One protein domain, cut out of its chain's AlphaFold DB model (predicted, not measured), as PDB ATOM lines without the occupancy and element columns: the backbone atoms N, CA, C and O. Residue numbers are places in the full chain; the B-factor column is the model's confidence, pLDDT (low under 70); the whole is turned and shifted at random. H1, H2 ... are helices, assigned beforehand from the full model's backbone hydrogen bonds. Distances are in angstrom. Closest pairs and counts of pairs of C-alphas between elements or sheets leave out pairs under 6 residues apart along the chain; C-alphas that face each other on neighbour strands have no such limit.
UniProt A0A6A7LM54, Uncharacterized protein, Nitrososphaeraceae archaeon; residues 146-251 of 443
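This is residues 146 to 251 of the 443 residues of an uncharacterized protein of Nitrososphaeraceae archaeon (UniProt A0A6A7LM54). Two long helices, H1 and H3, cross in a lopsided X at a single place, and a helical hairpin of H4 and H5 sits at the far end of H3, so that three long rods make a loose, open frame with few contacts. Residues 146 to 159 at one end and 244 to 251 at the other stick out, while a long loop, residues 177 to 193, swings out at the end of H3 away from the hairpin. The printed part has 106 residues with five named helices, H1 to H5 in order along the chain, and no named strand; the class is all helix. It is loose, with a radius of gyration of the C-alphas of 18.2 A, and flat, spanning 52 by 47 by 22 A.

Begin with H1, residues 147 to 169, and look at its residues 160 to 164, which alone touch H3, residues 194 to 212. The closest C-alphas there are those of Leu 164 and Leu 200, 6.9 A apart, and the two helices run opposite ways at a steep tilt of 66 degrees. H2, residues 171 to 176, is close to H1 but not clearly touching, about perpendicular at 87 degrees; the closest C-alphas are those of Leu 168 and Arg 174, 6.4 A apart. H2 and H3 are apart. Go on to H4, residues 215 to 223, which is close to H3 but not clearly touching: the closest C-alphas, those of Ile 211 and Tyr 217, are 6.4 A apart, at a steep tilt of 57 degrees. H5, residues 229 to 251, touches H4 with residues 232 to 239 alone, and the two form a helical hairpin, opposite ways at a shallow tilt of 1 degree. Their closest C-alphas are those of Ile 218 and Tyr 235, 6.7 A apart. H5 is apart from H1, H2 and H3. In H1, H3 and H4 every O i to N i+4 pair is within hydrogen-bond range; in H2 it is 1 of 2 and in H5 18 of 19.

Find C-alpha 147 at (129.624, 117.851, 119.590); from there H1 runs 32.9 A to C-alpha 169. H2 is short, and H3 starts from C-alpha 194 at (124.399, 107.354, 89.548) and covers 26.7 A to C-alpha 212. H4 spans 12.0 A, and H5 runs 33.2 A to C-alpha 251 at (158.018, 114.801, 82.528).

The two C-alphas farthest apart are those of Met 188 and Asn 229, 52.9 A. The printed part has no cut. The link from H2 to H3 is long, with 17 residues; the others are tight. The mean pLDDT of the printed part is 71.9, and you will find values under 70 at residue 171 and in residues 173 to 195, 230 to 231 and 246 to 251.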
ATOM      1  N   ASN A 146     129.246 113.286 120.601       81.75
ATOM      2  CA  ASN A 146     130.127 114.343 121.065       81.75
ATOM      3  C   ASN A 146     130.204 115.480 120.037       81.75
ATOM      4  O   ASN A 146     130.787 115.338 118.962       81.75
ATOM      5  N   ARG A 147     129.694 116.650 120.430       75.94
ATOM      6  CA  ARG A 147     129.624 117.851 119.590       75.94
ATOM      7  C   ARG A 147     130.964 118.265 118.971       75.94
ATOM      8  O   ARG A 147     130.987 118.686 117.824       75.94
ATOM      9  N   SER A 148     132.088 118.100 119.674       76.56
ATOM     10  CA  SER A 148     133.399 118.459 119.106       76.56
ATOM     11  C   SER A 148     133.820 117.542 117.953       76.56
ATOM     12  O   SER A 148     134.484 117.982 117.016       76.56
ATOM     13  N   ILE A 149     133.419 116.270 118.001       76.31
ATOM     14  CA  ILE A 149     133.656 115.304 116.924       76.31
ATOM     15  C   ILE A 149     132.712 115.580 115.754       76.31
ATOM     16  O   ILE A 149     133.138 115.526 114.602       76.31
ATOM     17  N   GLU A 150     131.457 115.925 116.040       74.88
ATOM     18  CA  GLU A 150     130.490 116.354 115.027       74.88
ATOM     19  C   GLU A 150     130.994 117.585 114.250       74.88
ATOM     20  O   GLU A 150     131.029 117.568 113.018       74.88
ATOM     21  N   ASP A 151     131.485 118.610 114.953       73.25
ATOM     22  CA  ASP A 151     132.036 119.830 114.348       73.25
ATOM     23  C   ASP A 151     133.295 119.544 113.504       73.25
ATOM     24  O   ASP A 151     133.474 120.089 112.404       73.25
ATOM     25  N   LEU A 152     134.158 118.633 113.971       75.56
ATOM     26  CA  LEU A 152     135.323 118.178 113.212       75.56
ATOM     27  C   LEU A 152     134.905 117.474 111.914       75.56
ATOM     28  O   LEU A 152     135.455 117.753 110.847       75.56
ATOM     29  N   LEU A 153     133.910 116.589 111.975       76.69
ATOM     30  CA  LEU A 153     133.407 115.879 110.799       76.69
ATOM     31  C   LEU A 153     132.705 116.804 109.816       76.69
ATOM     32  O   LEU A 153     132.853 116.629 108.604       76.69
ATOM     33  N   HIS A 154     131.994 117.816 110.307       72.69
ATOM     34  CA  HIS A 154     131.432 118.863 109.461       72.69
ATOM     35  C   HIS A 154     132.530 119.629 108.718       72.69
ATOM     36  O   HIS A 154     132.427 119.872 107.513       72.69
ATOM     37  N   THR A 155     133.626 119.945 109.409       76.62
ATOM     38  CA  THR A 155     134.794 120.610 108.818       76.62
ATOM     39  C   THR A 155     135.446 119.750 107.734       76.62
ATOM     40  O   THR A 155     135.656 120.225 106.616       76.62
ATOM     41  N   ILE A 156     135.692 118.467 108.019       79.44
ATOM     42  CA  ILE A 156     136.232 117.510 107.042       79.44
ATOM     43  C   ILE A 156     135.292 117.387 105.836       79.44
ATOM     44  O   ILE A 156     135.735 117.444 104.690       79.44
ATOM     45  N   SER A 157     133.982 117.286 106.076       75.62
ATOM     46  CA  SER A 157     132.975 117.178 105.015       75.62
ATOM     47  C   SER A 157     132.998 118.392 104.088       75.62
ATOM     48  O   SER A 157     132.994 118.235 102.867       75.62
ATOM     49  N   LYS A 158     133.090 119.608 104.643       74.31
ATOM     50  CA  LYS A 158     133.237 120.836 103.848       74.31
ATOM     51  C   LYS A 158     134.488 120.802 102.969       74.31
ATOM     52  O   LYS A 158     134.390 121.123 101.787       74.31
ATOM     53  N   GLN A 159     135.629 120.382 103.513       77.44
ATOM     54  CA  GLN A 159     136.889 120.305 102.767       77.44
ATOM     55  C   GLN A 159     136.827 119.271 101.635       77.44
ATOM     56  O   GLN A 159     137.213 119.568 100.503       77.44
ATOM     57  N   VAL A 160     136.275 118.083 101.900       79.44
ATOM     58  CA  VAL A 160     136.082 117.048 100.872       79.44
ATOM     59  C   VAL A 160     135.169 117.563  99.760       79.44
ATOM     60  O   VAL A 160     135.490 117.411  98.585       79.44
ATOM     61  N   LEU A 161     134.058 118.223 100.099       78.44
ATOM     62  CA  LEU A 161     133.140 118.783  99.106       78.44
ATOM     63  C   LEU A 161     133.786 119.889  98.264       78.44
ATOM     64  O   LEU A 161     133.558 119.936  97.056       78.44
ATOM     65  N   GLN A 162     134.603 120.757  98.864       75.62
ATOM     66  CA  GLN A 162     135.373 121.766  98.131       75.62
ATOM     67  C   GLN A 162     136.355 121.119  97.150       75.62
ATOM     68  O   GLN A 162     136.399 121.500  95.982       75.62
ATOM     69  N   PHE A 163     137.084 120.093  97.588       77.31
ATOM     70  CA  PHE A 163     138.004 119.359  96.727       77.31
ATOM     71  C   PHE A 163     137.283 118.643  95.573       77.31
ATOM     72  O   PHE A 163     137.722 118.702  94.425       77.31
ATOM     73  N   LEU A 164     136.134 118.017  95.847       78.44
ATOM     74  CA  LEU A 164     135.303 117.403  94.813       78.44
ATOM     75  C   LEU A 164     134.785 118.437  93.805       78.44
ATOM     76  O   LEU A 164     134.777 118.148  92.611       78.44
ATOM     77  N   ARG A 165     134.400 119.644  94.247       77.88
ATOM     78  CA  ARG A 165     134.019 120.747  93.343       77.88
ATOM     79  C   ARG A 165     135.178 121.166  92.449       77.88
ATOM     80  O   ARG A 165     135.000 121.211  91.239       77.88
ATOM     81  N   PHE A 166     136.362 121.364  93.023       75.69
ATOM     82  CA  PHE A 166     137.567 121.691  92.261       75.69
ATOM     83  C   PHE A 166     137.871 120.635  91.188       75.69
ATOM     84  O   PHE A 166     138.124 120.957  90.027       75.69
ATOM     85  N   ILE A 167     137.772 119.349  91.537       74.38
ATOM     86  CA  ILE A 167     137.944 118.260  90.569       74.38
ATOM     87  C   ILE A 167     136.859 118.288  89.495       74.38
ATOM     88  O   ILE A 167     137.162 118.136  88.311       74.38
ATOM     89  N   LEU A 168     135.604 118.491  89.892       70.88
ATOM     90  CA  LEU A 168     134.504 118.624  88.951       70.88
ATOM     91  C   LEU A 168     134.651 119.851  88.061       70.88
ATOM     92  O   LEU A 168     134.023 119.863  87.019       70.88
ATOM     93  N   GLU A 169     135.413 120.877  88.415       71.31
ATOM     94  CA  GLU A 169     135.679 122.047  87.568       71.31
ATOM     95  C   GLU A 169     136.871 121.830  86.620       71.31
ATOM     96  O   GLU A 169     136.997 122.530  85.613       71.31
ATOM     97  N   SER A 170     137.699 120.811  86.867       72.94
ATOM     98  CA  SER A 170     138.823 120.453  86.000       72.94
ATOM     99  C   SER A 170     138.357 119.879  84.660       72.94
ATOM    100  O   SER A 170     137.781 118.791  84.582       72.94
ATOM    101  N   ASN A 171     138.684 120.581  83.571       67.62
ATOM    102  CA  ASN A 171     138.348 120.168  82.205       67.62
ATOM    103  C   ASN A 171     138.937 118.806  81.817       67.62
ATOM    104  O   ASN A 171     138.316 118.076  81.051       67.62
ATOM    105  N   GLU A 172     140.122 118.451  82.317       70.25
ATOM    106  CA  GLU A 172     140.758 117.169  81.990       70.25
ATOM    107  C   GLU A 172     140.086 116.008  82.724       70.25
ATOM    108  O   GLU A 172     139.841 114.959  82.133       70.25
ATOM    109  N   ILE A 173     139.699 116.215  83.984       66.94
ATOM    110  CA  ILE A 173     139.003 115.189  84.762       66.94
ATOM    111  C   ILE A 173     137.544 115.044  84.293       66.94
ATOM    112  O   ILE A 173     137.048 113.922  84.189       66.94
ATOM    113  N   ARG A 174     136.892 116.138  83.870       64.44
ATOM    114  CA  ARG A 174     135.586 116.111  83.180       64.44
ATOM    115  C   ARG A 174     135.581 115.327  81.868       64.44
ATOM    116  O   ARG A 174     134.523 114.884  81.447       64.44
ATOM    117  N   LYS A 175     136.720 115.165  81.186       65.69
ATOM    118  CA  LYS A 175     136.786 114.309  79.984       65.69
ATOM    119  C   LYS A 175     136.723 112.823  80.333       65.69
ATOM    120  O   LYS A 175     136.352 112.023  79.481       65.69
ATOM    121  N   ILE A 176     137.121 112.468  81.556       67.50
ATOM    122  CA  ILE A 176     137.175 111.091  82.060       67.50
ATOM    123  C   ILE A 176     135.864 110.735  82.768       67.50
ATOM    124  O   ILE A 176     135.351 109.631  82.605       67.50
ATOM    125  N   GLY A 177     135.320 111.666  83.553       57.72
ATOM    126  CA  GLY A 177     134.023 111.513  84.196       57.72
ATOM    127  C   GLY A 177     132.891 111.829  83.234       57.72
ATOM    128  O   GLY A 177     132.814 112.950  82.752       57.72
ATOM    129  N   SER A 178     132.026 110.843  82.985       53.28
ATOM    130  CA  SER A 178     130.601 110.990  82.658       53.28
ATOM    131  C   SER A 178     130.188 112.324  82.044       53.28
ATOM    132  O   SER A 178     130.049 113.304  82.770       53.28
ATOM    133  N   SER A 179     129.956 112.325  80.727       49.38
ATOM    134  CA  SER A 179     129.007 113.129  79.933       49.38
ATOM    135  C   SER A 179     128.265 114.299  80.613       49.38
ATOM    136  O   SER A 179     127.055 114.448  80.425       49.38
ATOM    137  N   ALA A 180     128.951 115.169  81.356       45.00
ATOM    138  CA  ALA A 180     128.383 116.312  82.056       45.00
ATOM    139  C   ALA A 180     127.982 117.354  81.003       45.00
ATOM    140  O   ALA A 180     128.739 118.257  80.658       45.00
ATOM    141  N   GLY A 181     126.823 117.135  80.381       43.94
ATOM    142  CA  GLY A 181     126.362 117.872  79.206       43.94
ATOM    143  C   GLY A 181     125.506 117.070  78.218       43.94
ATOM    144  O   GLY A 181     124.889 117.680  77.348       43.94
ATOM    145  N   ARG A 182     125.404 115.735  78.323       46.56
ATOM    146  CA  ARG A 182     124.485 114.938  77.487       46.56
ATOM    147  C   ARG A 182     123.472 114.216  78.371       46.56
ATOM    148  O   ARG A 182     123.740 113.133  78.860       46.56
ATOM    149  N   SER A 183     122.321 114.869  78.569       48.88
ATOM    150  CA  SER A 183     121.129 114.380  79.287       48.88
ATOM    151  C   SER A 183     121.413 113.752  80.659       48.88
ATOM    152  O   SER A 183     121.656 112.556  80.748       48.88
ATOM    153  N   SER A 184     121.305 114.536  81.736       52.06
ATOM    154  CA  SER A 184     121.339 114.026  83.113       52.06
ATOM    155  C   SER A 184     120.193 113.029  83.341       52.06
ATOM    156  O   SER A 184     119.058 113.422  83.641       52.06
ATOM    157  N   MET A 185     120.459 111.739  83.146       61.12
ATOM    158  CA  MET A 185     119.508 110.669  83.426       61.12
ATOM    159  C   MET A 185     119.491 110.410  84.930       61.12
ATOM    160  O   MET A 185     120.123 109.490  85.438       61.12
ATOM    161  N   HIS A 186     118.757 111.251  85.653       64.69
ATOM    162  CA  HIS A 186     118.436 110.981  87.045       64.69
ATOM    163  C   HIS A 186     117.594 109.704  87.124       64.69
ATOM    164  O   HIS A 186     116.659 109.508  86.342       64.69
ATOM    165  N   CYS A 187     117.917 108.846  88.086       58.94
ATOM    166  CA  CYS A 187     117.129 107.666  88.401       58.94
ATOM    167  C   CYS A 187     115.670 108.036  88.672       58.94
ATOM    168  O   CYS A 187     115.402 108.823  89.577       58.94
ATOM    169  N   MET A 188     114.712 107.416  87.982       53.31
ATOM    170  CA  MET A 188     113.291 107.648  88.276       53.31
ATOM    171  C   MET A 188     112.872 107.103  89.653       53.31
ATOM    172  O   MET A 188     111.909 107.592  90.230       53.31
ATOM    173  N   ASN A 189     113.610 106.131  90.206       51.94
ATOM    174  CA  ASN A 189     113.286 105.509  91.495       51.94
ATOM    175  C   ASN A 189     113.857 106.265  92.704       51.94
ATOM    176  O   ASN A 189     113.240 106.256  93.765       51.94
ATOM    177  N   CYS A 190     115.043 106.876  92.582       57.78
ATOM    178  CA  CYS A 190     115.719 107.533  93.710       57.78
ATOM    179  C   CYS A 190     116.158 108.980  93.442       57.78
ATOM    180  O   CYS A 190     116.663 109.632  94.350       57.78
ATOM    181  N   GLY A 191     115.973 109.493  92.221       58.78
ATOM    182  CA  GLY A 191     116.291 110.873  91.846       58.78
ATOM    183  C   GLY A 191     117.782 111.185  91.685       58.78
ATOM    184  O   GLY A 191     118.127 112.346  91.505       58.78
ATOM    185  N   VAL A 192     118.670 110.188  91.746       62.47
ATOM    186  CA  VAL A 192     120.131 110.384  91.724       62.47
ATOM    187  C   VAL A 192     120.713 110.127  90.332       62.47
ATOM    188  O   VAL A 192     120.333 109.167  89.663       62.47
ATOM    189  N   ASP A 193     121.670 110.958  89.908       69.56
ATOM    190  CA  ASP A 193     122.592 110.637  88.811       69.56
ATOM    191  C   ASP A 193     123.681 109.687  89.335       69.56
ATOM    192  O   ASP A 193     124.627 110.085  90.023       69.56
ATOM    193  N   HIS A 194     123.507 108.397  89.054       65.62
ATOM    194  CA  HIS A 194     124.399 107.354  89.548       65.62
ATOM    195  C   HIS A 194     125.788 107.399  88.915       65.62
ATOM    196  O   HIS A 194     126.756 107.041  89.584       65.62
ATOM    197  N   GLU A 195     125.908 107.848  87.665       68.69
ATOM    198  CA  GLU A 195     127.191 107.905  86.967       68.69
ATOM    199  C   GLU A 195     128.076 108.979  87.605       68.69
ATOM    200  O   GLU A 195     129.190 108.692  88.056       68.69
ATOM    201  N   THR A 196     127.517 110.179  87.780       73.06
ATOM    202  CA  THR A 196     128.176 111.277  88.494       73.06
ATOM    203  C   THR A 196     128.472 110.897  89.947       73.06
ATOM    204  O   THR A 196     129.581 111.129  90.433       73.06
ATOM    205  N   ARG A 197     127.534 110.248  90.653       73.69
ATOM    206  CA  ARG A 197     127.765 109.770  92.028       73.69
ATOM    207  C   ARG A 197     128.940 108.794  92.104       73.69
ATOM    208  O   ARG A 197     129.794 108.936  92.976       73.69
ATOM    209  N   ASN A 198     128.987 107.793  91.228       71.06
ATOM    210  CA  ASN A 198     130.065 106.804  91.229       71.06
ATOM    211  C   ASN A 198     131.410 107.429  90.895       71.06
ATOM    212  O   ASN A 198     132.421 107.049  91.479       71.06
ATOM    213  N   PHE A 199     131.415 108.388  89.974       75.75
ATOM    214  CA  PHE A 199     132.609 109.134  89.631       75.75
ATOM    215  C   PHE A 199     133.163 109.895  90.842       75.75
ATOM    216  O   PHE A 199     134.327 109.721  91.202       75.75
ATOM    217  N   LEU A 200     132.305 110.644  91.542       76.94
ATOM    218  CA  LEU A 200     132.664 111.321  92.792       76.94
ATOM    219  C   LEU A 200     133.154 110.341  93.855       76.94
ATOM    220  O   LEU A 200     134.159 110.586  94.514       76.94
ATOM    221  N   ARG A 201     132.491 109.191  93.980       76.38
ATOM    222  CA  ARG A 201     132.888 108.141  94.915       76.38
ATOM    223  C   ARG A 201     134.269 107.564  94.598       76.38
ATOM    224  O   ARG A 201     135.057 107.344  95.514       76.38
ATOM    225  N   ALA A 202     134.566 107.313  93.325       76.31
ATOM    226  CA  ALA A 202     135.871 106.824  92.894       76.31
ATOM    227  C   ALA A 202     136.975 107.838  93.223       76.31
ATOM    228  O   ALA A 202     138.030 107.451  93.721       76.31
ATOM    229  N   ILE A 203     136.702 109.131  93.026       80.25
ATOM    230  CA  ILE A 203     137.595 110.214  93.445       80.25
ATOM    231  C   ILE A 203     137.803 110.179  94.964       80.25
ATOM    232  O   ILE A 203     138.945 110.187  95.412       80.25
ATOM    233  N   SER A 204     136.736 110.082  95.762       81.06
ATOM    234  CA  SER A 204     136.841 110.023  97.226       81.06
ATOM    235  C   SER A 204     137.680 108.844  97.719       81.06
ATOM    236  O   SER A 204     138.526 109.024  98.589       81.06
ATOM    237  N   LEU A 205     137.498 107.652  97.143       79.38
ATOM    238  CA  LEU A 205     138.337 106.493  97.463       79.38
ATOM    239  C   LEU A 205     139.796 106.744  97.077       79.38
ATOM    240  O   LEU A 205     140.696 106.451  97.855       79.38
ATOM    241  N   LYS A 206     140.036 107.369  95.921       79.50
ATOM    242  CA  LYS A 206     141.394 107.689  95.486       79.50
ATOM    243  C   LYS A 206     142.090 108.700  96.403       79.50
ATOM    244  O   LYS A 206     143.300 108.615  96.588       79.50
ATOM    245  N   ILE A 207     141.344 109.639  96.990       81.88
ATOM    246  CA  ILE A 207     141.862 110.554  98.020       81.88
ATOM    247  C   ILE A 207     142.298 109.766  99.254       81.88
ATOM    248  O   ILE A 207     143.389 110.008  99.762       81.88
ATOM    249  N   LEU A 208     141.477 108.817  99.715       81.88
ATOM    250  CA  LEU A 208     141.824 107.966 100.856       81.88
ATOM    251  C   LEU A 208     143.102 107.169 100.577       81.88
ATOM    252  O   LEU A 208     144.022 107.234 101.387       81.88
ATOM    253  N   ASP A 209     143.220 106.546  99.401       77.31
ATOM    254  CA  ASP A 209     144.450 105.851  98.994       77.31
ATOM    255  C   ASP A 209     145.679 106.778  99.064       77.31
ATOM    256  O   ASP A 209     146.755 106.371  99.497       77.31
ATOM    257  N   HIS A 210     145.537 108.041  98.638       78.62
ATOM    258  CA  HIS A 210     146.614 109.035  98.699       78.62
ATOM    259  C   HIS A 210     146.972 109.447 100.129       78.62
ATOM    260  O   HIS A 210     148.151 109.663 100.417       78.62
ATOM    261  N   ILE A 211     145.983 109.548 101.019       84.12
ATOM    262  CA  ILE A 211     146.206 109.825 102.439       84.12
ATOM    263  C   ILE A 211     146.954 108.655 103.081       84.12
ATOM    264  O   ILE A 211     147.937 108.893 103.778       84.12
ATOM    265  N   GLU A 212     146.563 107.410 102.803       80.62
ATOM    266  CA  GLU A 212     147.152 106.210 103.417       80.62
ATOM    267  C   GLU A 212     148.650 106.027 103.119       80.62
ATOM    268  O   GLU A 212     149.383 105.431 103.909       80.62
ATOM    269  N   ILE A 213     149.132 106.580 102.005       79.38
ATOM    270  CA  ILE A 213     150.551 106.555 101.609       79.38
ATOM    271  C   ILE A 213     151.267 107.893 101.843       79.38
ATOM    272  O   ILE A 213     152.407 108.085 101.403       79.38
ATOM    273  N   SER A 214     150.603 108.845 102.499       83.12
ATOM    274  CA  SER A 214     151.184 110.146 102.827       83.12
ATOM    275  C   SER A 214     152.187 110.034 103.986       83.12
ATOM    276  O   SER A 214     151.999 109.215 104.890       83.12
ATOM    277  N   PRO A 215     153.238 110.876 104.024       84.44
ATOM    278  CA  PRO A 215     154.189 110.876 105.135       84.44
ATOM    279  C   PRO A 215     153.531 111.099 106.504       84.44
ATOM    280  O   PRO A 215     153.966 110.520 107.497       84.44
ATOM    281  N   ASP A 216     152.476 111.917 106.562       85.56
ATOM    282  CA  ASP A 216     151.743 112.209 107.796       85.56
ATOM    283  C   ASP A 216     151.002 110.986 108.324       85.56
ATOM    284  O   ASP A 216     151.123 110.657 109.503       85.56
ATOM    285  N   TYR A 217     150.297 110.265 107.453       85.94
ATOM    286  CA  TYR A 217     149.583 109.058 107.850       85.94
ATOM    287  C   TYR A 217     150.543 107.931 108.242       85.94
ATOM    288  O   TYR A 217     150.344 107.270 109.256       85.94
ATOM    289  N   ILE A 218     151.636 107.750 107.497       80.00
ATOM    290  CA  ILE A 218     152.651 106.736 107.815       80.00
ATOM    291  C   ILE A 218     153.296 107.023 109.180       80.00
ATOM    292  O   ILE A 218     153.465 106.103 109.987       80.00
ATOM    293  N   ARG A 219     153.615 108.293 109.473       86.69
ATOM    294  CA  ARG A 219     154.084 108.708 110.806       86.69
ATOM    295  C   ARG A 219     153.039 108.444 111.874       86.69
ATOM    296  O   ARG A 219     153.371 107.825 112.874       86.69
ATOM    297  N   PHE A 220     151.786 108.813 111.631       89.25
ATOM    298  CA  PHE A 220     150.692 108.531 112.555       89.25
ATOM    299  C   PHE A 220     150.602 107.035 112.894       89.25
ATOM    300  O   PHE A 220     150.521 106.676 114.071       89.25
ATOM    301  N   LEU A 221     150.678 106.151 111.894       86.06
ATOM    302  CA  LEU A 221     150.661 104.707 112.124       86.06
ATOM    303  C   LEU A 221     151.873 104.230 112.943       86.06
ATOM    304  O   LEU A 221     151.728 103.361 113.804       86.06
ATOM    305  N   ARG A 222     153.063 104.787 112.695       83.75
ATOM    306  CA  ARG A 222     154.282 104.475 113.455       83.75
ATOM    307  C   ARG A 222     154.185 104.946 114.904       83.75
ATOM    308  O   ARG A 222     154.438 104.159 115.810       83.75
ATOM    309  N   ASP A 223     153.802 106.200 115.117       90.69
ATOM    310  CA  ASP A 223     153.755 106.844 116.434       90.69
ATOM    311  C   ASP A 223     152.725 106.173 117.355       90.69
ATOM    312  O   ASP A 223     152.895 106.134 118.572       90.69
ATOM    313  N   ASN A 224     151.696 105.559 116.765       90.44
ATOM    314  CA  ASN A 224     150.683 104.782 117.475       90.44
ATOM    315  C   ASN A 224     150.974 103.270 117.511       90.44
ATOM    316  O   ASN A 224     150.102 102.490 117.889       90.44
ATOM    317  N   ASN A 225     152.187 102.835 117.149       86.94
ATOM    318  CA  ASN A 225     152.619 101.430 117.149       86.94
ATOM    319  C   ASN A 225     151.721 100.491 116.316       86.94
ATOM    320  O   ASN A 225     151.612  99.298 116.605       86.94
ATOM    321  N   ILE A 226     151.077 101.019 115.271       86.00
ATOM    322  CA  ILE A 226     150.270 100.238 114.322       86.00
ATOM    323  C   ILE A 226     151.187  99.543 113.303       86.00
ATOM    324  O   ILE A 226     150.870  98.457 112.814       86.00
ATOM    325  N   LEU A 227     152.351 100.136 113.015       71.19
ATOM    326  CA  LEU A 227     153.397  99.552 112.174       71.19
ATOM    327  C   LEU A 227     154.609  99.128 113.007       71.19
ATOM    328  O   LEU A 227     155.053  99.843 113.901       71.19
ATOM    329  N   ASN A 228     155.191  97.983 112.648       70.50
ATOM    330  CA  ASN A 228     156.552  97.629 113.047       70.50
ATOM    331  C   ASN A 228     157.569  98.207 112.039       70.50
ATOM    332  O   ASN A 228     157.181  98.737 110.999       70.50
ATOM    333  N   ASN A 229     158.871  98.088 112.325       72.81
ATOM    334  CA  ASN A 229     159.931  98.657 111.475       72.81
ATOM    335  C   ASN A 229     159.846  98.190 110.012       72.81
ATOM    336  O   ASN A 229     159.947  99.010 109.108       72.81
ATOM    337  N   LEU A 230     159.571  96.899 109.788       67.00
ATOM    338  CA  LEU A 230     159.399  96.342 108.446       67.00
ATOM    339  C   LEU A 230     158.203  96.976 107.715       67.00
ATOM    340  O   LEU A 230     158.308  97.351 106.554       67.00
ATOM    341  N   GLY A 231     157.062  97.116 108.396       64.12
ATOM    342  CA  GLY A 231     155.885  97.778 107.839       64.12
ATOM    343  C   GLY A 231     156.160  99.243 107.506       64.12
ATOM    344  O   GLY A 231     155.796  99.705 106.431       64.12
ATOM    345  N   TYR A 232     156.853  99.960 108.389       74.00
ATOM    346  CA  TYR A 232     157.230 101.353 108.160       74.00
ATOM    347  C   TYR A 232     158.113 101.526 106.913       74.00
ATOM    348  O   TYR A 232     157.829 102.390 106.086       74.00
ATOM    349  N   GLU A 233     159.126 100.673 106.737       71.25
ATOM    350  CA  GLU A 233     159.998 100.681 105.553       71.25
ATOM    351  C   GLU A 233     159.203 100.462 104.255       71.25
ATOM    352  O   GLU A 233     159.353 101.230 103.306       71.25
ATOM    353  N   ILE A 234     158.282  99.491 104.241       72.31
ATOM    354  CA  ILE A 234     157.419  99.203 103.081       72.31
ATOM    355  C   ILE A 234     156.539 100.410 102.721       72.31
ATOM    356  O   ILE A 234     156.419 100.770 101.547       72.31
ATOM    357  N   TYR A 235     155.924 101.055 103.715       75.69
ATOM    358  CA  TYR A 235     155.080 102.231 103.486       75.69
ATOM    359  C   TYR A 235     155.897 103.444 103.010       75.69
ATOM    360  O   TYR A 235     155.460 104.163 102.108       75.69
ATOM    361  N   GLU A 236     157.102 103.659 103.551       79.62
ATOM    362  CA  GLU A 236     158.006 104.701 103.053       79.62
ATOM    363  C   GLU A 236     158.418 104.464 101.595       79.62
ATOM    364  O   GLU A 236     158.465 105.413 100.807       79.62
ATOM    365  N   GLU A 237     158.728 103.223 101.220       72.94
ATOM    366  CA  GLU A 237     159.077 102.871  99.843       72.94
ATOM    367  C   GLU A 237     157.905 103.103  98.884       72.94
ATOM    368  O   GLU A 237     158.088 103.735  97.840       72.94
ATOM    369  N   ALA A 238     156.691 102.689  99.261       71.50
ATOM    370  CA  ALA A 238     155.476 102.959  98.493       71.50
ATOM    371  C   ALA A 238     155.232 104.468  98.310       71.50
ATOM    372  O   ALA A 238     154.930 104.923  97.201       71.50
ATOM    373  N   SER A 239     155.435 105.265  99.364       78.50
ATOM    374  CA  SER A 239     155.309 106.727  99.315       78.50
ATOM    375  C   SER A 239     156.334 107.373  98.369       78.50
ATOM    376  O   SER A 239     155.988 108.209  97.520       78.50
ATOM    377  N   LYS A 240     157.601 106.935  98.443       77.69
ATOM    378  CA  LYS A 240     158.688 107.385  97.554       77.69
ATOM    379  C   LYS A 240     158.398 107.022  96.098       77.69
ATOM    380  O   LYS A 240     158.520 107.885  95.226       77.69
ATOM    381  N   TYR A 241     157.974 105.786  95.837       75.69
ATOM    382  CA  TYR A 241     157.616 105.316  94.499       75.69
ATOM    383  C   TYR A 241     156.459 106.127  93.906       75.69
ATOM    384  O   TYR A 241     156.568 106.623  92.786       75.69
ATOM    385  N   ASN A 242     155.387 106.354  94.670       70.81
ATOM    386  CA  ASN A 242     154.245 107.140  94.207       70.81
ATOM    387  C   ASN A 242     154.637 108.594  93.887       70.81
ATOM    388  O   ASN A 242     154.250 109.141  92.856       70.81
ATOM    389  N   THR A 243     155.493 109.200  94.715       74.12
ATOM    390  CA  THR A 243     156.040 110.545  94.466       74.12
ATOM    391  C   THR A 243     156.856 110.599  93.168       74.12
ATOM    392  O   THR A 243     156.749 111.553  92.398       74.12
ATOM    393  N   GLN A 244     157.671 109.577  92.895       75.12
ATOM    394  CA  GLN A 244     158.435 109.469  91.648       75.12
ATOM    395  C   GLN A 244     157.531 109.231  90.436       75.12
ATOM    396  O   GLN A 244     157.785 109.774  89.360       75.12
ATOM    397  N   LEU A 245     156.455 108.462  90.596       71.94
ATOM    398  CA  LEU A 245     155.481 108.217  89.538       71.94
ATOM    399  C   LEU A 245     154.762 109.515  89.141       71.94
ATOM    400  O   LEU A 245     154.651 109.824  87.957       71.94
ATOM    401  N   LEU A 246     154.385 110.344  90.119       67.62
ATOM    402  CA  LEU A 246     153.811 111.671  89.874       67.62
ATOM    403  C   LEU A 246     154.796 112.598  89.135       67.62
ATOM    404  O   LEU A 246     154.421 113.234  88.153       67.62
ATOM    405  N   LYS A 247     156.077 112.597  89.531       68.19
ATOM    406  CA  LYS A 247     157.150 113.378  88.876       68.19
ATOM    407  C   LYS A 247     157.521 112.876  87.469       68.19
ATOM    408  O   LYS A 247     157.950 113.643  86.609       68.19
ATOM    409  N   SER A 248     157.397 111.574  87.213       58.09
ATOM    410  CA  SER A 248     157.689 110.982  85.897       58.09
ATOM    411  C   SER A 248     156.524 111.138  84.911       58.09
ATOM    412  O   SER A 248     156.737 111.323  83.712       58.09
ATOM    413  N   SER A 249     155.291 111.154  85.419       53.34
ATOM    414  CA  SER A 249     154.088 111.512  84.654       53.34
ATOM    415  C   SER A 249     154.130 112.981  84.219       53.34
ATOM    416  O   SER A 249     153.805 113.306  83.081       53.34
ATOM    417  N   SER A 250     154.652 113.857  85.082       46.16
ATOM    418  CA  SER A 250     154.876 115.275  84.794       46.16
ATOM    419  C   SER A 250     156.140 115.566  83.975       46.16
ATOM    420  O   SER A 250     156.551 116.718  83.945       46.16
ATOM    421  N   SER A 251     156.812 114.581  83.362       42.72
ATOM    422  CA  SER A 251     158.018 114.801  82.528       42.72
ATOM    423  C   SER A 251     157.924 114.239  81.104       42.72
ATOM    424  O   SER A 251     158.767 114.563  80.269       42.72
TER     425      SER A 251